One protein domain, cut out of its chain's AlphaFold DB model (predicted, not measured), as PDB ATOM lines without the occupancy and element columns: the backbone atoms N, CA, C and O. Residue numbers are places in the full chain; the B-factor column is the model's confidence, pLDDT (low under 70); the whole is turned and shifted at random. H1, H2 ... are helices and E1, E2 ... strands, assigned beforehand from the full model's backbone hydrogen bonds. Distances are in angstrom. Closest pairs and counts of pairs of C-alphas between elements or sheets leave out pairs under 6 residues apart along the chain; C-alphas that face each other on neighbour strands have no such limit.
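AT A GLANCE: This is residues 259 to 405 of the 558 residues of the protein "Conjugal transfer protein TraI" of Enterobacter cloacae (UniProt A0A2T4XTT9). One strongly twisted, branched sheet of seven strands makes the body, with H1 and H2 over one face of its E1 to E4 part and H4 on that same face at its E5, E7 and E6 part. At this second part the sheet curls round H3. The 147 printed residues include four named helices and seven named strands, in the order H1 H2 E1 E2 E3 E4 E5 E6 H3 E7 H4, and the class is mixed, helices and strands. The sheet is mixed, antiparallel but for the parallel pair E6 and E7. The whole is compact, with a radius of gyration of the C-alphas of 14.3 A and spans of 40 by 33 by 24 A.

HOW THE PARTS SIT: E2, residues 308 to 315, has three neighbours: E1, residues 296 to 298, and E5, residues 349 to 355, lie on one side of it, and E3, residues 320 to 330, on the other side. N 298 and O 308 are 2.8 A apart, N 311 and O 324 2.7 A, and N 314 and O 351 2.8 A, each within hydrogen-bond range. E4, residues 336 to 345, is the antiparallel neighbour of E3, with N 325 and O 342 2.7 A apart; it bends by 57 degrees at residue 340. E1 to E4 form a meander, each strand the antiparallel neighbour of the one before, and E2 to E5 a Greek key, in which the first strand also pairs with the fourth. E7, residues 382 to 386, is antiparallel to E5, with N 352 and O 385 2.8 A apart, and parallel to E6, residues 361 to 365, with N 363 and O 382 2.8 A apart. E6, H3, residues 368 to 377, and E7 form a strand-helix-strand unit, two parallel strands with a helix between, its crossover right-handed. The closest C-alphas of H3 and E7 are Ala 371 and Trp 385, 5.7 A. H1, residues 259 to 269, is on the sheet at a height of 8.0 A, over E2 and E3, slantwise to the strands. H2, residues 277 to 285, at a height of 8.3 A, runs across the strands. H4, residues 394 to 400, is on the sheet too; its closest C-alphas to E7 are Ser 400 and Gly 382, 5.4 A. In H1, H2 and H3 every O i to N i+4 pair is within hydrogen-bond range; H4 has 1 of 3, and 3 of 4 O i to N i+3 pairs.

IN THESE COORDINATES: H1 begins at C-alpha 259 (25.659, 1.662, -30.873) and H4 ends at C-alpha 400 (22.339, 15.128, -47.851). From first to last C-alpha, E3 measures 30.2 A, E4 25.5 A, E2 22.0 A, E5 17.2 A and H1 15.7 A.

THE WHOLE: The C-alphas farthest apart, Asn 317 and Glu 333, are 42.4 A apart. The printed part has no cut and no long link. Its mean pLDDT is 85.1, and residue 405 alone is under 70.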
ATOM      1  N   GLN A 259      26.652   1.614 -29.805       82.00
ATOM      2  CA  GLN A 259      25.659   1.662 -30.873       82.00
ATOM      3  C   GLN A 259      26.286   2.052 -32.218       82.00
ATOM      4  O   GLN A 259      25.954   1.439 -33.230       82.00
ATOM      5  N   ARG A 260      27.261   2.979 -32.262       79.56
ATOM      6  CA  ARG A 260      27.965   3.332 -33.516       79.56
ATOM      7  C   ARG A 260      28.788   2.169 -34.051       79.56
ATOM      8  O   ARG A 260      28.801   1.921 -35.256       79.56
ATOM      9  N   LYS A 261      29.465   1.427 -33.170       80.44
ATOM     10  CA  LYS A 261      30.244   0.243 -33.572       80.44
ATOM     11  C   LYS A 261      29.334  -0.854 -34.118       80.44
ATOM     12  O   LYS A 261      29.615  -1.399 -35.185       80.44
ATOM     13  N   GLN A 262      28.235  -1.135 -33.422       84.62
ATOM     14  CA  GLN A 262      27.242  -2.113 -33.855       84.62
ATOM     15  C   GLN A 262      26.602  -1.703 -35.188       84.62
ATOM     16  O   GLN A 262      26.538  -2.513 -36.112       84.62
ATOM     17  N   ALA A 263      26.220  -0.433 -35.333       86.25
ATOM     18  CA  ALA A 263      25.716   0.140 -36.576       86.25
ATOM     19  C   ALA A 263      26.719  -0.029 -37.731       86.25
ATOM     20  O   ALA A 263      26.357  -0.512 -38.801       86.25
ATOM     21  N   LYS A 264      28.006   0.269 -37.513       85.88
ATOM     22  CA  LYS A 264      29.058   0.091 -38.529       85.88
ATOM     23  C   LYS A 264      29.222  -1.374 -38.949       85.88
ATOM     24  O   LYS A 264      29.371  -1.645 -40.139       85.88
ATOM     25  N   ALA A 265      29.165  -2.308 -37.997       86.38
ATOM     26  CA  ALA A 265      29.228  -3.742 -38.282       86.38
ATOM     27  C   ALA A 265      28.021  -4.211 -39.112       86.38
ATOM     28  O   ALA A 265      28.192  -4.910 -40.108       86.38
ATOM     29  N   ILE A 266      26.812  -3.760 -38.763       87.25
ATOM     30  CA  ILE A 266      25.590  -4.068 -39.515       87.25
ATOM     31  C   ILE A 266      25.653  -3.485 -40.932       87.25
ATOM     32  O   ILE A 266      25.408  -4.198 -41.904       87.25
ATOM     33  N   TRP A 267      26.064  -2.223 -41.077       88.25
ATOM     34  CA  TRP A 267      26.197  -1.559 -42.378       88.25
ATOM     35  C   TRP A 267      27.168  -2.269 -43.329       88.25
ATOM     36  O   TRP A 267      26.983  -2.243 -44.551       88.25
ATOM     37  N   ALA A 268      28.225  -2.868 -42.775       88.69
ATOM     38  CA  ALA A 268      29.243  -3.585 -43.534       88.69
ATOM     39  C   ALA A 268      28.720  -4.900 -44.132       88.69
ATOM     40  O   ALA A 268      29.178  -5.292 -45.202       88.69
ATOM     41  N   MET A 269      27.738  -5.546 -43.490       88.12
ATOM     42  CA  MET A 269      27.077  -6.747 -44.023       88.12
ATOM     43  C   MET A 269      26.110  -6.433 -45.174       88.12
ATOM     44  O   MET A 269      25.760  -7.319 -45.951       88.12
ATOM     45  N   GLY A 270      25.654  -5.182 -45.273       88.00
ATOM     46  CA  GLY A 270      24.642  -4.766 -46.236       88.00
ATOM     47  C   GLY A 270      25.160  -4.542 -47.655       88.00
ATOM     48  O   GLY A 270      26.278  -4.063 -47.866       88.00
ATOM     49  N   GLN A 271      24.290  -4.778 -48.637       91.19
ATOM     50  CA  GLN A 271      24.524  -4.432 -50.041       91.19
ATOM     51  C   GLN A 271      23.618  -3.275 -50.488       91.19
ATOM     52  O   GLN A 271      22.496  -3.171 -50.001       91.19
ATOM     53  N   PRO A 272      24.055  -2.402 -51.415       91.12
ATOM     54  CA  PRO A 272      23.204  -1.349 -51.974       91.12
ATOM     55  C   PRO A 272      21.865  -1.884 -52.504       91.12
ATOM     56  O   PRO A 272      21.814  -2.983 -53.068       91.12
ATOM     57  N   VAL A 273      20.791  -1.100 -52.358       88.44
ATOM     58  CA  VAL A 273      19.418  -1.517 -52.721       88.44
ATOM     59  C   VAL A 273      19.323  -2.006 -54.166       88.44
ATOM     60  O   VAL A 273      18.766  -3.071 -54.423       88.44
ATOM     61  N   ASN A 274      19.954  -1.296 -55.100       87.62
ATOM     62  CA  ASN A 274      19.958  -1.639 -56.523       87.62
ATOM     63  C   ASN A 274      20.689  -2.957 -56.855       87.62
ATOM     64  O   ASN A 274      20.403  -3.578 -57.882       87.62
ATOM     65  N   LYS A 275      21.595  -3.436 -55.993       89.12
ATOM     66  CA  LYS A 275      22.357  -4.675 -56.229       89.12
ATOM     67  C   LYS A 275      21.593  -5.937 -55.835       89.12
ATOM     68  O   LYS A 275      21.842  -6.994 -56.411       89.12
ATOM     69  N   THR A 276      20.614  -5.840 -54.940       89.75
ATOM     70  CA  THR A 276      19.856  -7.004 -54.449       89.75
ATOM     71  C   THR A 276      18.507  -7.158 -55.155       89.75
ATOM     72  O   THR A 276      17.864  -6.173 -55.513       89.75
ATOM     73  N   ALA A 277      18.052  -8.400 -55.363       88.06
ATOM     74  CA  ALA A 277      16.757  -8.665 -56.002       88.06
ATOM     75  C   ALA A 277      15.581  -8.135 -55.163       88.06
ATOM     76  O   ALA A 277      14.681  -7.496 -55.705       88.06
ATOM     77  N   ILE A 278      15.643  -8.337 -53.843       86.81
ATOM     78  CA  ILE A 278      14.650  -7.845 -52.878       86.81
ATOM     79  C   ILE A 278      14.619  -6.315 -52.876       86.81
ATOM     80  O   ILE A 278      13.545  -5.731 -52.984       86.81
ATOM     81  N   GLY A 279      15.786  -5.660 -52.849       87.19
ATOM     82  CA  GLY A 279      15.872  -4.202 -52.917       87.19
ATOM     83  C   GLY A 279      15.270  -3.640 -54.206       87.19
ATOM     84  O   GLY A 279      14.434  -2.742 -54.150       87.19
ATOM     85  N   ARG A 280      15.602  -4.217 -55.371       89.38
ATOM     86  CA  ARG A 280      14.992  -3.818 -56.654       89.38
ATOM     87  C   ARG A 280      13.482  -4.062 -56.698       89.38
ATOM     88  O   ARG A 280      12.759  -3.252 -57.268       89.38
ATOM     89  N   ALA A 281      12.997  -5.173 -56.146       87.44
ATOM     90  CA  ALA A 281      11.564  -5.459 -56.083       87.44
ATOM     91  C   ALA A 281      10.828  -4.445 -55.200       87.44
ATOM     92  O   ALA A 281       9.810  -3.901 -55.620       87.44
ATOM     93  N   TRP A 282      11.382  -4.131 -54.028       88.44
ATOM     94  CA  TRP A 282      10.822  -3.133 -53.123       88.44
ATOM     95  C   TRP A 282      10.778  -1.739 -53.760       88.44
ATOM     96  O   TRP A 282       9.714  -1.133 -53.803       88.44
ATOM     97  N   VAL A 283      11.877  -1.278 -54.366       88.62
ATOM     98  CA  VAL A 283      11.921   0.015 -55.075       88.62
ATOM     99  C   VAL A 283      10.863   0.096 -56.181       88.62
ATOM    100  O   VAL A 283      10.179   1.112 -56.303       88.62
ATOM    101  N   ARG A 284      10.673  -0.982 -56.960       87.06
ATOM    102  CA  ARG A 284       9.624  -1.043 -57.991       87.06
ATOM    103  C   ARG A 284       8.222  -0.987 -57.392       87.06
ATOM    104  O   ARG A 284       7.386  -0.249 -57.896       87.06
ATOM    105  N   HIS A 285       7.961  -1.751 -56.333       87.19
ATOM    106  CA  HIS A 285       6.639  -1.803 -55.702       87.19
ATOM    107  C   HIS A 285       6.252  -0.499 -55.011       87.19
ATOM    108  O   HIS A 285       5.059  -0.200 -54.952       87.19
ATOM    109  N   GLN A 286       7.245   0.251 -54.530       84.00
ATOM    110  CA  GLN A 286       7.083   1.565 -53.916       84.00
ATOM    111  C   GLN A 286       7.134   2.722 -54.926       84.00
ATOM    112  O   GLN A 286       7.008   3.868 -54.519       84.00
ATOM    113  N   GLY A 287       7.317   2.461 -56.227       83.12
ATOM    114  CA  GLY A 287       7.315   3.510 -57.254       83.12
ATOM    115  C   GLY A 287       8.515   4.466 -57.202       83.12
ATOM    116  O   GLY A 287       8.394   5.603 -57.629       83.12
ATOM    117  N   MET A 288       9.669   4.026 -56.690       83.81
ATOM    118  CA  MET A 288      10.862   4.868 -56.479       83.81
ATOM    119  C   MET A 288      12.014   4.535 -57.445       83.81
ATOM    120  O   MET A 288      13.181   4.565 -57.064       83.81
ATOM    121  N   GLN A 289      11.713   4.140 -58.684       78.31
ATOM    122  CA  GLN A 289      12.723   3.611 -59.620       78.31
ATOM    123  C   GLN A 289      13.804   4.639 -59.991       78.31
ATOM    124  O   GLN A 289      14.960   4.256 -60.169       78.31
ATOM    125  N   ASP A 290      13.437   5.919 -60.015       73.56
ATOM    126  CA  ASP A 290      14.327   7.035 -60.350       73.56
ATOM    127  C   ASP A 290      15.047   7.629 -59.123       73.56
ATOM    128  O   ASP A 290      15.855   8.550 -59.253       73.56
ATOM    129  N   ALA A 291      14.781   7.105 -57.921       76.50
ATOM    130  CA  ALA A 291      15.337   7.605 -56.668       76.50
ATOM    131  C   ALA A 291      16.752   7.064 -56.393       76.50
ATOM    132  O   ALA A 291      17.022   5.859 -56.467       76.50
ATOM    133  N   SER A 292      17.659   7.947 -55.969       79.12
ATOM    134  CA  SER A 292      19.031   7.581 -55.586       79.12
ATOM    135  C   SER A 292      19.148   7.312 -54.080       79.12
ATOM    136  O   SER A 292      19.710   8.087 -53.303       79.12
ATOM    137  N   LEU A 293      18.594   6.175 -53.652       82.94
ATOM    138  CA  LEU A 293      18.567   5.797 -52.238       82.94
ATOM    139  C   LEU A 293      19.972   5.542 -51.684       82.94
ATOM    140  O   LEU A 293      20.750   4.749 -52.216       82.94
ATOM    141  N   THR A 294      20.258   6.149 -50.532       83.62
ATOM    142  CA  THR A 294      21.507   5.943 -49.776       83.62
ATOM    143  C   THR A 294      21.457   4.663 -48.929       83.62
ATOM    144  O   THR A 294      22.429   4.305 -48.270       83.62
ATOM    145  N   ALA A 295      20.333   3.946 -48.957       88.56
ATOM    146  CA  ALA A 295      20.068   2.771 -48.143       88.56
ATOM    147  C   ALA A 295      20.843   1.509 -48.584       88.56
ATOM    148  O   ALA A 295      21.320   1.382 -49.717       88.56
ATOM    149  N   LYS A 296      20.911   0.520 -47.688       93.31
ATOM    150  CA  LYS A 296      21.423  -0.828 -47.977       93.31
ATOM    151  C   LYS A 296      20.456  -1.903 -47.506       93.31
ATOM    152  O   LYS A 296      19.795  -1.736 -46.496       93.31
ATOM    153  N   ILE A 297      20.432  -3.037 -48.193       92.56
ATOM    154  CA  ILE A 297      19.722  -4.236 -47.758       92.56
ATOM    155  C   ILE A 297      20.652  -5.073 -46.889       92.56
ATOM    156  O   ILE A 297      21.716  -5.508 -47.336       92.56
ATOM    157  N   ILE A 298      20.237  -5.282 -45.646       92.19
ATOM    158  CA  ILE A 298      20.854  -6.190 -44.688       92.19
ATOM    159  C   ILE A 298      20.207  -7.567 -44.871       92.19
ATOM    160  O   ILE A 298      18.975  -7.656 -44.850       92.19
ATOM    161  N   PRO A 299      20.997  -8.635 -45.068       88.81
ATOM    162  CA  PRO A 299      20.456  -9.981 -45.202       88.81
ATOM    163  C   PRO A 299      19.809 -10.458 -43.897       88.81
ATOM    164  O   PRO A 299      20.142  -9.984 -42.809       88.81
ATOM    165  N   ALA A 300      18.914 -11.439 -44.017       87.88
ATOM    166  CA  ALA A 300      18.360 -12.145 -42.871       87.88
ATOM    167  C   ALA A 300      19.479 -12.789 -42.036       87.88
ATOM    168  O   ALA A 300      20.453 -13.331 -42.562       87.88
ATOM    169  N   THR A 301      19.332 -12.738 -40.719       84.88
ATOM    170  CA  THR A 301      20.271 -13.309 -39.747       84.88
ATOM    171  C   THR A 301      19.522 -14.221 -38.783       84.88
ATOM    172  O   THR A 301      18.314 -14.095 -38.618       84.88
ATOM    173  N   ARG A 302      20.232 -15.098 -38.061       81.69
ATOM    174  CA  ARG A 302      19.612 -15.985 -37.056       81.69
ATOM    175  C   ARG A 302      18.782 -15.224 -36.012       81.69
ATOM    176  O   ARG A 302      17.778 -15.738 -35.540       81.69
ATOM    177  N   ARG A 303      19.214 -14.014 -35.644       78.94
ATOM    178  CA  ARG A 303      18.523 -13.156 -34.671       78.94
ATOM    179  C   ARG A 303      17.394 -12.329 -35.297       78.94
ATOM    180  O   ARG A 303      16.490 -11.924 -34.583       78.94
ATOM    181  N   PHE A 304      17.459 -12.069 -36.603       83.06
ATOM    182  CA  PHE A 304      16.496 -11.251 -37.342       83.06
ATOM    183  C   PHE A 304      16.210 -11.913 -38.694       83.06
ATOM    184  O   PHE A 304      16.974 -11.687 -39.637       83.06
ATOM    185  N   PRO A 305      15.175 -12.766 -38.775       81.06
ATOM    186  CA  PRO A 305      14.929 -13.617 -39.938       81.06
ATOM    187  C   PRO A 305      14.428 -12.847 -41.168       81.06
ATOM    188  O   PRO A 305      14.446 -13.389 -42.270       81.06
ATOM    189  N   GLU A 306      14.033 -11.584 -41.011       86.81
ATOM    190  CA  GLU A 306      13.591 -10.729 -42.110       86.81
ATOM    191  C   GLU A 306      14.742  -9.861 -42.644       86.81
ATOM    192  O   GLU A 306      15.510  -9.288 -41.858       86.81
ATOM    193  N   PRO A 307      14.888  -9.731 -43.977       89.88
ATOM    194  CA  PRO A 307      15.819  -8.777 -44.560       89.88
ATOM    195  C   PRO A 307      15.363  -7.350 -44.243       89.88
ATOM    196  O   PRO A 307      14.171  -7.056 -44.245       89.88
ATOM    197  N   ALA A 308      16.309  -6.445 -44.002       90.88
ATOM    198  CA  ALA A 308      15.988  -5.077 -43.598       90.88
ATOM    199  C   ALA A 308      16.649  -4.035 -44.500       90.88
ATOM    200  O   ALA A 308      17.809  -4.172 -44.885       90.88
ATOM    201  N   LEU A 309      15.930  -2.958 -44.789       91.69
ATOM    202  CA  LEU A 309      16.457  -1.738 -45.379       91.69
ATOM    203  C   LEU A 309      17.127  -0.900 -44.282       91.69
ATOM    204  O   LEU A 309      16.456  -0.346 -43.420       91.69
ATOM    205  N   ALA A 310      18.451  -0.808 -44.301       92.88
ATOM    206  CA  ALA A 310      19.228   0.042 -43.412       92.88
ATOM    207  C   ALA A 310      19.431   1.440 -44.010       92.88
ATOM    208  O   ALA A 310      19.889   1.581 -45.147       92.88
ATOM    209  N   LEU A 311      19.162   2.457 -43.198       92.69
ATOM    210  CA  LEU A 311      19.338   3.878 -43.461       92.69
ATOM    211  C   LEU A 311      20.399   4.448 -42.505       92.69
ATOM    212  O   LEU A 311      20.310   4.212 -41.295       92.69
ATOM    213  N   PRO A 312      21.402   5.185 -43.010       92.19
ATOM    214  CA  PRO A 312      22.411   5.811 -42.168       92.19
ATOM    215  C   PRO A 312      21.824   6.988 -41.390       92.19
ATOM    216  O   PRO A 312      21.212   7.886 -41.969       92.19
ATOM    217  N   VAL A 313      22.046   6.979 -40.074       91.94
ATOM    218  CA  VAL A 313      21.611   8.029 -39.146       91.94
ATOM    219  C   VAL A 313      22.810   8.877 -38.746       91.94
ATOM    220  O   VAL A 313      23.902   8.350 -38.510       91.94
ATOM    221  N   TYR A 314      22.604  10.187 -38.656       89.56
ATOM    222  CA  TYR A 314      23.629  11.183 -38.368       89.56
ATOM    223  C   TYR A 314      23.244  12.064 -37.178       89.56
ATOM    224  O   TYR A 314      22.063  12.253 -36.871       89.56
ATOM    225  N   ASP A 315      24.263  12.590 -36.500       88.50
ATOM    226  CA  ASP A 315      24.115  13.631 -35.484       88.50
ATOM    227  C   ASP A 315      24.085  15.034 -36.116       88.50
ATOM    228  O   ASP A 315      24.336  15.214 -37.311       88.50
ATOM    229  N   ASN A 316      23.817  16.058 -35.301       86.31
ATOM    230  CA  ASN A 316      23.802  17.458 -35.744       86.31
ATOM    231  C   ASN A 316      25.154  17.977 -36.264       86.31
ATOM    232  O   ASN A 316      25.193  19.062 -36.838       86.31
ATOM    233  N   ASN A 317      26.252  17.239 -36.104       83.06
ATOM    234  CA  ASN A 317      27.556  17.595 -36.664       83.06
ATOM    235  C   ASN A 317      27.837  16.859 -37.985       83.06
ATOM    236  O   ASN A 317      28.939  16.962 -38.525       83.06
ATOM    237  N   GLY A 318      26.872  16.083 -38.489       80.81
ATOM    238  CA  GLY A 318      27.022  15.258 -39.681       80.81
ATOM    239  C   GLY A 318      27.893  14.015 -39.470       80.81
ATOM    240  O   GLY A 318      28.315  13.391 -40.445       80.81
ATOM    241  N   ARG A 319      28.184  13.624 -38.221       82.81
ATOM    242  CA  ARG A 319      28.873  12.357 -37.931       82.81
ATOM    243  C   ARG A 319      27.861  11.222 -37.868       82.81
ATOM    244  O   ARG A 319      26.723  11.408 -37.453       82.81
ATOM    245  N   SER A 320      28.284  10.027 -38.278       85.69
ATOM    246  CA  SER A 320      27.436   8.833 -38.212       85.69
ATOM    247  C   SER A 320      27.070   8.531 -36.758       85.69
ATOM    248  O   SER A 320      27.951   8.312 -35.930       85.69
ATOM    249  N   ALA A 321      25.773   8.530 -36.469       85.31
ATOM    250  CA  ALA A 321      25.184   8.341 -35.149       85.31
ATOM    251  C   ALA A 321      24.429   7.010 -35.014       85.31
ATOM    252  O   ALA A 321      24.008   6.658 -33.917       85.31
ATOM    253  N   GLY A 322      24.276   6.244 -36.097       89.38
ATOM    254  CA  GLY A 322      23.625   4.940 -36.044       89.38
ATOM    255  C   GLY A 322      23.068   4.456 -37.375       89.38
ATOM    256  O   GLY A 322      23.424   4.955 -38.445       89.38
ATOM    257  N   LEU A 323      22.168   3.482 -37.279       91.00
ATOM    258  CA  LEU A 323      21.346   2.972 -38.370       91.00
ATOM    259  C   LEU A 323      19.884   2.873 -37.944       91.00
ATOM    260  O   LEU A 323      19.585   2.326 -36.884       91.00
ATOM    261  N   ALA A 324      18.984   3.298 -38.823       91.06
ATOM    262  CA  ALA A 324      17.580   2.918 -38.778       91.06
ATOM    263  C   ALA A 324      17.384   1.751 -39.748       91.06
ATOM    264  O   ALA A 324      17.851   1.801 -40.881       91.06
ATOM    265  N   MET A 325      16.758   0.668 -39.310       91.38
ATOM    266  CA  MET A 325      16.525  -0.521 -40.119       91.38
ATOM    267  C   MET A 325      15.030  -0.781 -40.208       91.38
ATOM    268  O   MET A 325      14.369  -0.926 -39.187       91.38
ATOM    269  N   VAL A 326      14.527  -0.885 -41.427       90.88
ATOM    270  CA  VAL A 326      13.118  -1.130 -41.726       90.88
ATOM    271  C   VAL A 326      13.002  -2.541 -42.282       90.88
ATOM    272  O   VAL A 326      13.609  -2.835 -43.314       90.88
ATOM    273  N   SER A 327      12.291  -3.437 -41.603       89.88
ATOM    274  CA  SER A 327      12.102  -4.805 -42.095       89.88
ATOM    275  C   SER A 327      11.319  -4.804 -43.408       89.88
ATOM    276  O   SER A 327      10.405  -4.003 -43.603       89.88
ATOM    277  N   LEU A 328      11.694  -5.686 -44.331       87.38
ATOM    278  CA  LEU A 328      11.022  -5.852 -45.615       87.38
ATOM    279  C   LEU A 328      10.199  -7.134 -45.579       87.38
ATOM    280  O   LEU A 328      10.752  -8.234 -45.571       87.38
ATOM    281  N   VAL A 329       8.880  -6.971 -45.590       86.81
ATOM    282  CA  VAL A 329       7.902  -8.063 -45.527       86.81
ATOM    283  C   VAL A 329       7.100  -8.137 -46.818       86.81
ATOM    284  O   VAL A 329       6.906  -7.141 -47.510       86.81
ATOM    285  N   ALA A 330       6.652  -9.336 -47.178       81.75
ATOM    286  CA  ALA A 330       5.734  -9.518 -48.293       81.75
ATOM    287  C   ALA A 330       4.300  -9.313 -47.799       81.75
ATOM    288  O   ALA A 330       3.886  -9.962 -46.839       81.75
ATOM    289  N   SER A 331       3.531  -8.445 -48.455       79.25
ATOM    290  CA  SER A 331       2.089  -8.384 -48.237       79.25
ATOM    291  C   SER A 331       1.421  -9.689 -48.703       79.25
ATOM    292  O   SER A 331       1.993 -10.408 -49.531       79.25
ATOM    293  N   PRO A 332       0.190  -9.985 -48.244       71.31
ATOM    294  CA  PRO A 332      -0.590 -11.132 -48.725       71.31
ATOM    295  C   PRO A 332      -0.779 -11.161 -50.252       71.31
ATOM    296  O   PRO A 332      -0.971 -12.219 -50.840       71.31
ATOM    297  N   GLU A 333      -0.668 -10.003 -50.905       73.25
ATOM    298  CA  GLU A 333      -0.778  -9.806 -52.356       73.25
ATOM    299  C   GLU A 333       0.570  -9.988 -53.091       73.25
ATOM    300  O   GLU A 333       0.685  -9.699 -54.281       73.25
ATOM    301  N   GLY A 334       1.629 -10.409 -52.390       73.50
ATOM    302  CA  GLY A 334       2.972 -10.602 -52.948       73.50
ATOM    303  C   GLY A 334       3.769  -9.309 -53.164       73.50
ATOM    304  O   GLY A 334       4.889  -9.347 -53.686       73.50
ATOM    305  N   ARG A 335       3.246  -8.147 -52.745       80.50
ATOM    306  CA  ARG A 335       3.966  -6.868 -52.831       80.50
ATOM    307  C   ARG A 335       4.850  -6.679 -51.602       80.50
ATOM    308  O   ARG A 335       4.375  -6.669 -50.479       80.50
ATOM    309  N   MET A 336       6.150  -6.488 -51.814       80.00
ATOM    310  CA  MET A 336       7.075  -6.046 -50.761       80.00
ATOM    311  C   MET A 336       6.618  -4.721 -50.120       80.00
ATOM    312  O   MET A 336       6.551  -3.689 -50.796       80.00
ATOM    313  N   THR A 337       6.367  -4.750 -48.818       80.25
ATOM    314  CA  THR A 337       6.006  -3.614 -47.969       80.25
ATOM    315  C   THR A 337       7.026  -3.438 -46.842       80.25
ATOM    316  O   THR A 337       7.961  -4.226 -46.678       80.25
ATOM    317  N   GLN A 338       6.887  -2.337 -46.108       82.62
ATOM    318  CA  GLN A 338       7.668  -2.076 -44.906       82.62
ATOM    319  C   GLN A 338       6.996  -2.715 -43.687       82.62
ATOM    320  O   GLN A 338       5.775  -2.642 -43.544       82.62
ATOM    321  N   GLY A 339       7.800  -3.351 -42.844       81.06
ATOM    322  CA  GLY A 339       7.402  -3.909 -41.558       81.06
ATOM    323  C   GLY A 339       7.900  -3.043 -40.406       81.06
ATOM    324  O   GLY A 339       7.934  -1.815 -40.491       81.06
ATOM    325  N   GLU A 340       8.310  -3.695 -39.323       84.75
ATOM    326  CA  GLU A 340       8.795  -3.020 -38.122       84.75
ATOM    327  C   GLU A 340      10.069  -2.203 -38.390       84.75
ATOM    328  O   GLU A 340      10.985  -2.621 -39.107       84.75
ATOM    329  N   THR A 341      10.131  -1.018 -37.783       86.12
ATOM    330  CA  THR A 341      11.315  -0.161 -37.795       86.12
ATOM    331  C   THR A 341      12.064  -0.327 -36.484       86.12
ATOM    332  O   THR A 341      11.526  -0.082 -35.410       86.12
ATOM    333  N   ARG A 342      13.346  -0.670 -36.575       87.88
ATOM    334  CA  ARG A 342      14.259  -0.780 -35.435       87.88
ATOM    335  C   ARG A 342      15.422   0.186 -35.603       87.88
ATOM    336  O   ARG A 342      15.948   0.351 -36.702       87.88
ATOM    337  N   MET A 343      15.879   0.787 -34.515       87.25
ATOM    338  CA  MET A 343      16.982   1.745 -34.552       87.25
ATOM    339  C   MET A 343      18.141   1.261 -33.689       87.25
ATOM    340  O   MET A 343      17.961   0.831 -32.554       87.25
ATOM    341  N   VAL A 344      19.350   1.322 -34.243       86.62
ATOM    342  CA  VAL A 344      20.609   1.120 -33.521       86.62
ATOM    343  C   VAL A 344      21.361   2.433 -33.622       86.62
ATOM    344  O   VAL A 344      22.132   2.652 -34.558       86.62
ATOM    345  N   MET A 345      21.068   3.341 -32.698       85.56
ATOM    346  CA  MET A 345      21.566   4.709 -32.742       85.56
ATOM    347  C   MET A 345      21.953   5.225 -31.359       85.56
ATOM    348  O   MET A 345      21.511   4.704 -30.339       85.56
ATOM    349  N   THR A 346      22.827   6.225 -31.341       83.88
ATOM    350  CA  THR A 346      23.199   6.974 -30.137       83.88
ATOM    351  C   THR A 346      22.110   7.975 -29.775       83.88
ATOM    352  O   THR A 346      21.406   8.437 -30.667       83.88
ATOM    353  N   GLU A 347      22.069   8.439 -28.528       82.06
ATOM    354  CA  GLU A 347      21.169   9.522 -28.084       82.06
ATOM    355  C   GLU A 347      21.320  10.817 -28.903       82.06
ATOM    356  O   GLU A 347      20.396  11.611 -29.030       82.06
ATOM    357  N   ARG A 348      22.490  11.017 -29.522       82.31
ATOM    358  CA  ARG A 348      22.800  12.173 -30.374       82.31
ATOM    359  C   ARG A 348      22.267  12.057 -31.803       82.31
ATOM    360  O   ARG A 348      22.572  12.918 -32.625       82.31
ATOM    361  N   ALA A 349      21.571  10.975 -32.137       86.19
ATOM    362  CA  ALA A 349      20.994  10.781 -33.455       86.19
ATOM    363  C   ALA A 349      19.881  11.799 -33.714       86.19
ATOM    364  O   ALA A 349      19.002  11.998 -32.880       86.19
ATOM    365  N   ARG A 350      19.947  12.467 -34.869       89.25
ATOM    366  CA  ARG A 350      19.007  13.538 -35.224       89.25
ATOM    367  C   ARG A 350      18.288  13.268 -36.536       89.25
ATOM    368  O   ARG A 350      17.079  13.462 -36.603       89.25
ATOM    369  N   GLY A 351      18.969  12.733 -37.550       88.88
ATOM    370  CA  GLY A 351      18.327  12.459 -38.839       88.88
ATOM    371  C   GLY A 351      18.911  11.281 -39.608       88.88
ATOM    372  O   GLY A 351      20.128  11.103 -39.665       88.88
ATOM    373  N   ALA A 352      18.034  10.493 -40.226       90.44
ATOM    374  CA  ALA A 352      18.367   9.454 -41.188       90.44
ATOM    375  C   ALA A 352      18.340  10.024 -42.612       90.44
ATOM    376  O   ALA A 352      17.362  10.648 -43.016       90.44
ATOM    377  N   VAL A 353      19.395   9.803 -43.397       90.69
ATOM    378  CA  VAL A 353      19.445  10.275 -44.792       90.69
ATOM    379  C   VAL A 353      18.934   9.170 -45.712       90.69
ATOM    380  O   VAL A 353      19.558   8.113 -45.823       90.69
ATOM    381  N   LEU A 354      17.810   9.418 -46.384       89.06
ATOM    382  CA  LEU A 354      17.211   8.479 -47.336       89.06
ATOM    383  C   LEU A 354      17.787   8.682 -48.736       89.06
ATOM    384  O   LEU A 354      18.162   7.712 -49.399       89.06
ATOM    385  N   GLN A 355      17.906   9.938 -49.160       88.75
ATOM    386  CA  GLN A 355      18.357  10.320 -50.494       88.75
ATOM    387  C   GLN A 355      19.312  11.507 -50.412       88.75
ATOM    388  O   GLN A 355      19.090  12.441 -49.640       88.75
ATOM    389  N   ARG A 356      20.378  11.467 -51.215       88.12
ATOM    390  CA  ARG A 356      21.271  12.614 -51.393       88.12
ATOM    391  C   ARG A 356      20.750  13.489 -52.527       88.12
ATOM    392  O   ARG A 356      20.335  12.979 -53.562       88.12
ATOM    393  N   SER A 357      20.794  14.792 -52.307       87.12
ATOM    394  CA  SER A 357      20.358  15.809 -53.242       87.12
ATOM    395  C   SER A 357      21.225  15.824 -54.494       87.12
ATOM    396  O   SER A 357      22.456  15.795 -54.420       87.12
ATOM    397  N   GLN A 358      20.558  15.892 -55.639       84.50
ATOM    398  CA  GLN A 358      21.133  16.197 -56.946       84.50
ATOM    399  C   GLN A 358      20.703  17.592 -57.428       84.50
ATOM    400  O   GLN A 358      21.349  18.159 -58.304       84.50
ATOM    401  N   SER A 359      19.626  18.143 -56.860       81.00
ATOM    402  CA  SER A 359      19.090  19.476 -57.158       81.00
ATOM    403  C   SER A 359      19.709  20.599 -56.320       81.00
ATOM    404  O   SER A 359      19.595  21.763 -56.685       81.00
ATOM    405  N   GLY A 360      20.345  20.262 -55.194       80.94
ATOM    406  CA  GLY A 360      20.799  21.222 -54.184       80.94
ATOM    407  C   GLY A 360      19.770  21.509 -53.080       80.94
ATOM    408  O   GLY A 360      20.112  22.183 -52.111       80.94
ATOM    409  N   ASN A 361      18.557  20.949 -53.151       86.38
ATOM    410  CA  ASN A 361      17.514  21.122 -52.130       86.38
ATOM    411  C   ASN A 361      17.394  19.901 -51.215       86.38
ATOM    412  O   ASN A 361      17.820  18.801 -51.570       86.38
ATOM    413  N   THR A 362      16.856  20.078 -50.009       86.88
ATOM    414  CA  THR A 362      16.641  19.006 -49.029       86.88
ATOM    415  C   THR A 362      15.304  19.157 -48.319       86.88
ATOM    416  O   THR A 362      15.034  20.185 -47.701       86.88
ATOM    417  N   ILE A 363      14.507  18.095 -48.359       88.38
ATOM    418  CA  ILE A 363      13.226  17.965 -47.673       88.38
ATOM    419  C   ILE A 363      13.462  17.232 -46.353       88.38
ATOM    420  O   ILE A 363      14.089  16.168 -46.313       88.38
ATOM    421  N   VAL A 364      12.964  17.816 -45.265       88.75
ATOM    422  CA  VAL A 364      12.992  17.205 -43.934       88.75
ATOM    423  C   VAL A 364      11.604  16.662 -43.630       88.75
ATOM    424  O   VAL A 364      10.644  17.425 -43.581       88.75
ATOM    425  N   ALA A 365      11.507  15.356 -43.423       89.44
ATOM    426  CA  ALA A 365      10.270  14.673 -43.074       89.44
ATOM    427  C   ALA A 365      10.274  14.271 -41.595       89.44
ATOM    428  O   ALA A 365      11.286  13.790 -41.083       89.44
ATOM    429  N   SER A 366       9.138  14.442 -40.919       86.25
ATOM    430  CA  SER A 366       8.950  14.095 -39.503       86.25
ATOM    431  C   SER A 366       8.835  12.591 -39.257       86.25
ATOM    432  O   SER A 366       9.184  12.112 -38.183       86.25
ATOM    433  N   ASP A 367       8.371  11.831 -40.247       87.81
ATOM    434  CA  ASP A 367       8.208  10.386 -40.153       87.81
ATOM    435  C   ASP A 367       8.715   9.667 -41.414       87.81
ATOM    436  O   ASP A 367       9.009  10.276 -42.448       87.81
ATOM    437  N   LEU A 368       8.848   8.342 -41.315       85.94
ATOM    438  CA  LEU A 368       9.338   7.510 -42.410       85.94
ATOM    439  C   LEU A 368       8.376   7.497 -43.611       85.94
ATOM    440  O   LEU A 368       8.833   7.416 -44.747       85.94
ATOM    441  N   ALA A 369       7.063   7.566 -43.385       87.69
ATOM    442  CA  ALA A 369       6.073   7.498 -44.457       87.69
ATOM    443  C   ALA A 369       6.112   8.762 -45.328       87.69
ATOM    444  O   ALA A 369       6.192   8.654 -46.550       87.69
ATOM    445  N   ALA A 370       6.156   9.937 -44.702       88.44
ATOM    446  CA  ALA A 370       6.367  11.232 -45.327       88.44
ATOM    447  C   ALA A 370       7.741  11.312 -45.999       88.44
ATOM    448  O   ALA A 370       7.858  11.864 -47.089       88.44
ATOM    449  N   ALA A 371       8.782  10.713 -45.407       87.00
ATOM    450  CA  ALA A 371      10.103  10.663 -46.032       87.00
ATOM    451  C   ALA A 371      10.088   9.831 -47.324       87.00
ATOM    452  O   ALA A 371      10.632  10.250 -48.343       87.00
ATOM    453  N   LEU A 372       9.445   8.663 -47.313       86.62
ATOM    454  CA  LEU A 372       9.288   7.836 -48.511       86.62
ATOM    455  C   LEU A 372       8.394   8.511 -49.554       86.62
ATOM    456  O   LEU A 372       8.674   8.416 -50.748       86.62
ATOM    457  N   ASP A 373       7.356   9.223 -49.122       87.81
ATOM    458  CA  ASP A 373       6.493   9.975 -50.025       87.81
ATOM    459  C   ASP A 373       7.217  11.154 -50.688       87.81
ATOM    460  O   ASP A 373       7.105  11.345 -51.900       87.81
ATOM    461  N   ALA A 374       8.050  11.869 -49.931       86.94
ATOM    462  CA  ALA A 374       8.920  12.910 -50.462       86.94
ATOM    463  C   ALA A 374       9.891  12.345 -51.508       86.94
ATOM    464  O   ALA A 374      10.060  12.939 -52.565       86.94
ATOM    465  N   VAL A 375      10.475  11.163 -51.274       87.19
ATOM    466  CA  VAL A 375      11.342  10.505 -52.267       87.19
ATOM    467  C   VAL A 375      10.580  10.163 -53.555       87.19
ATOM    468  O   VAL A 375      11.145  10.302 -54.641       87.19
ATOM    469  N   ARG A 376       9.310   9.736 -53.463       87.25
ATOM    470  CA  ARG A 376       8.475   9.421 -54.639       87.25
ATOM    471  C   ARG A 376       8.198  10.648 -55.501       87.25
ATOM    472  O   ARG A 376       8.310  10.569 -56.719       87.25
ATOM    473  N   HIS A 377       7.833  11.761 -54.872       87.06
ATOM    474  CA  HIS A 377       7.449  12.981 -55.582       87.06
ATOM    475  C   HIS A 377       8.657  13.849 -55.974       87.06
ATOM    476  O   HIS A 377       8.587  14.591 -56.951       87.06
ATOM    477  N   HIS A 378       9.785  13.711 -55.267       86.69
ATOM    478  CA  HIS A 378      10.998  14.510 -55.451       86.69
ATOM    479  C   HIS A 378      12.264  13.638 -55.616       86.69
ATOM    480  O   HIS A 378      13.161  13.649 -54.767       86.69
ATOM    481  N   PRO A 379      12.423  12.908 -56.738       84.06
ATOM    482  CA  PRO A 379      13.534  11.967 -56.943       84.06
ATOM    483  C   PRO A 379      14.923  12.625 -57.082       84.06
ATOM    484  O   PRO A 379      15.937  11.928 -57.041       84.06
ATOM    485  N   LYS A 380      14.991  13.957 -57.236       85.12
ATOM    486  CA  LYS A 380      16.249  14.721 -57.334       85.12
ATOM    487  C   LYS A 380      16.611  15.485 -56.057       85.12
ATOM    488  O   LYS A 380      17.759  15.912 -55.932       85.12
ATOM    489  N   ASP A 381      15.679  15.645 -55.119       87.25
ATOM    490  CA  ASP A 381      15.913  16.400 -53.887       87.25
ATOM    491  C   ASP A 381      16.514  15.499 -52.802       87.25
ATOM    492  O   ASP A 381      16.319  14.285 -52.780       87.25
ATOM    493  N   GLY A 382      17.290  16.072 -51.888       87.25
ATOM    494  CA  GLY A 382      17.759  15.352 -50.708       87.25
ATOM    495  C   GLY A 382      16.583  15.080 -49.779       87.25
ATOM    496  O   GLY A 382      15.731  15.944 -49.613       87.25
ATOM    497  N   VAL A 383      16.532  13.910 -49.148       89.56
ATOM    498  CA  VAL A 383      15.475  13.602 -48.175       89.56
ATOM    499  C   VAL A 383      16.096  13.124 -46.877       89.56
ATOM    500  O   VAL A 383      16.846  12.141 -46.848       89.56
ATOM    501  N   VAL A 384      15.769  13.835 -45.800       90.56
ATOM    502  CA  VAL A 384      16.191  13.534 -44.435       90.56
ATOM    503  C   VAL A 384      14.958  13.235 -43.600       90.56
ATOM    504  O   VAL A 384      14.061  14.062 -43.481       90.56
ATOM    505  N   TRP A 385      14.935  12.064 -42.984       91.12
ATOM    506  CA  TRP A 385      13.944  11.704 -41.985       91.12
ATOM    507  C   TRP A 385      14.447  12.106 -40.598       91.12
ATOM    508  O   TRP A 385      15.505  11.652 -40.158       91.12
ATOM    509  N   GLN A 386      13.708  12.971 -39.910       90.38
ATOM    510  CA  GLN A 386      13.986  13.377 -38.540       90.38
ATOM    511  C   GLN A 386      13.669  12.224 -37.576       90.38
ATOM    512  O   GLN A 386      12.560  11.704 -37.546       90.38
ATOM    513  N   THR A 387      14.672  11.812 -36.800       83.56
ATOM    514  CA  THR A 387      14.591  10.641 -35.897       83.56
ATOM    515  C   THR A 387      14.558  11.012 -34.416       83.56
ATOM    516  O   THR A 387      14.277  10.149 -33.592       83.56
ATOM    517  N   GLY A 388      14.844  12.272 -34.074       78.56
ATOM    518  CA  GLY A 388      14.791  12.784 -32.704       78.56
ATOM    519  C   GLY A 388      13.914  14.030 -32.582       78.56
ATOM    520  O   GLY A 388      13.509  14.612 -33.587       78.56
ATOM    521  N   ASP A 389      13.665  14.455 -31.345       75.12
ATOM    522  CA  ASP A 389      12.739  15.558 -31.035       75.12
ATOM    523  C   ASP A 389      13.246  16.930 -31.508       75.12
ATOM    524  O   ASP A 389      12.467  17.823 -31.836       75.12
ATOM    525  N   GLU A 390      14.568  17.097 -31.587       81.06
ATOM    526  CA  GLU A 390      15.191  18.323 -32.088       81.06
ATOM    527  C   GLU A 390      15.299  18.335 -33.622       81.06
ATOM    528  O   GLU A 390      15.696  17.326 -34.220       81.06
ATOM    529  N   PRO A 391      15.052  19.492 -34.267       81.44
ATOM    530  CA  PRO A 391      15.186  19.627 -35.710       81.44
ATOM    531  C   PRO A 391      16.647  19.448 -36.170       81.44
ATOM    532  O   PRO A 391      17.584  19.846 -35.465       81.44
ATOM    533  N   PRO A 392      16.874  18.878 -37.370       83.00
ATOM    534  CA  PRO A 392      18.215  18.674 -37.904       83.00
ATOM    535  C   PRO A 392      18.924  20.006 -38.186       83.00
ATOM    536  O   PRO A 392      18.359  20.927 -38.774       83.00
ATOM    537  N   SER A 393      20.201  20.092 -37.806       83.88
ATOM    538  CA  SER A 393      21.025  21.280 -38.047       83.88
ATOM    539  C   SER A 393      21.349  21.493 -39.536       83.88
ATOM    540  O   SER A 393      21.368  20.556 -40.340       83.88
ATOM    541  N   ALA A 394      21.760  22.715 -39.893       80.69
ATOM    542  CA  ALA A 394      22.283  23.026 -41.227       80.69
ATOM    543  C   ALA A 394      23.492  22.152 -41.631       80.69
ATOM    544  O   ALA A 394      23.697  21.884 -42.813       80.69
ATOM    545  N   TRP A 395      24.293  21.680 -40.667       81.75
ATOM    546  CA  TRP A 395      25.424  20.784 -40.932       81.75
ATOM    547  C   TRP A 395      24.981  19.368 -41.294       81.75
ATOM    548  O   TRP A 395      25.593  18.755 -42.167       81.75
ATOM    549  N   LEU A 396      23.906  18.867 -40.681       81.88
ATOM    550  CA  LEU A 396      23.311  17.589 -41.069       81.88
ATOM    551  C   LEU A 396      22.722  17.683 -42.479       81.88
ATOM    552  O   LEU A 396      22.957  16.798 -43.298       81.88
ATOM    553  N   LEU A 397      22.035  18.777 -42.807       82.25
ATOM    554  CA  LEU A 397      21.462  18.970 -44.145       82.25
ATOM    555  C   LEU A 397      22.537  18.961 -45.244       82.25
ATOM    556  O   LEU A 397      22.353  18.317 -46.278       82.25
ATOM    557  N   LYS A 398      23.730  19.511 -44.972       82.00
ATOM    558  CA  LYS A 398      24.891  19.392 -45.876       82.00
ATOM    559  C   LYS A 398      25.301  17.943 -46.165       82.00
ATOM    560  O   LYS A 398      25.831  17.686 -47.242       82.00
ATOM    561  N   VAL A 399      25.047  16.986 -45.266       78.88
ATOM    562  CA  VAL A 399      25.330  15.553 -45.507       78.88
ATOM    563  C   VAL A 399      24.470  15.010 -46.649       78.88
ATOM    564  O   VAL A 399      24.952  14.237 -47.483       78.88
ATOM    565  N   SER A 400      23.215  15.452 -46.726       77.00
ATOM    566  CA  SER A 400      22.339  15.128 -47.851       77.00
ATOM    567  C   SER A 400      22.743  15.866 -49.132       77.00
ATOM    568  O   SER A 400      22.419  15.396 -50.213       77.00
ATOM    569  N   GLY A 401      23.537  16.938 -49.046       72.12
ATOM    570  CA  GLY A 401      24.058  17.675 -50.200       72.12
ATOM    571  C   GLY A 401      23.200  18.862 -50.636       72.12
ATOM    572  O   GLY A 401      23.427  19.374 -51.726       72.12
ATOM    573  N   GLY A 402      22.242  19.302 -49.811       73.12
ATOM    574  CA  GLY A 402      21.390  20.447 -50.124       73.12
ATOM    575  C   GLY A 402      20.998  21.322 -48.929       73.12
ATOM    576  O   GLY A 402      21.401  21.083 -47.789       73.12
ATOM    577  N   THR A 403      20.230  22.373 -49.222       74.56
ATOM    578  CA  THR A 403      19.648  23.332 -48.266       74.56
ATOM    579  C   THR A 403      18.154  23.075 -48.054       74.56
ATOM    580  O   THR A 403      17.486  22.567 -48.951       74.56
ATOM    581  N   LYS A 404      17.618  23.403 -46.868       71.75
ATOM    582  CA  LYS A 404      16.218  23.115 -46.498       71.75
ATOM    583  C   LYS A 404      15.229  23.793 -47.456       71.75
ATOM    584  O   LYS A 404      15.347  24.994 -47.681       71.75
ATOM    585  N   GLN A 405      14.239  23.046 -47.939       61.19
ATOM    586  CA  GLN A 405      13.051  23.586 -48.599       61.19
ATOM    587  C   GLN A 405      11.818  23.175 -47.783       61.19
ATOM    588  O   GLN A 405      11.590  21.984 -47.570       61.19
TER     589      GLN A 405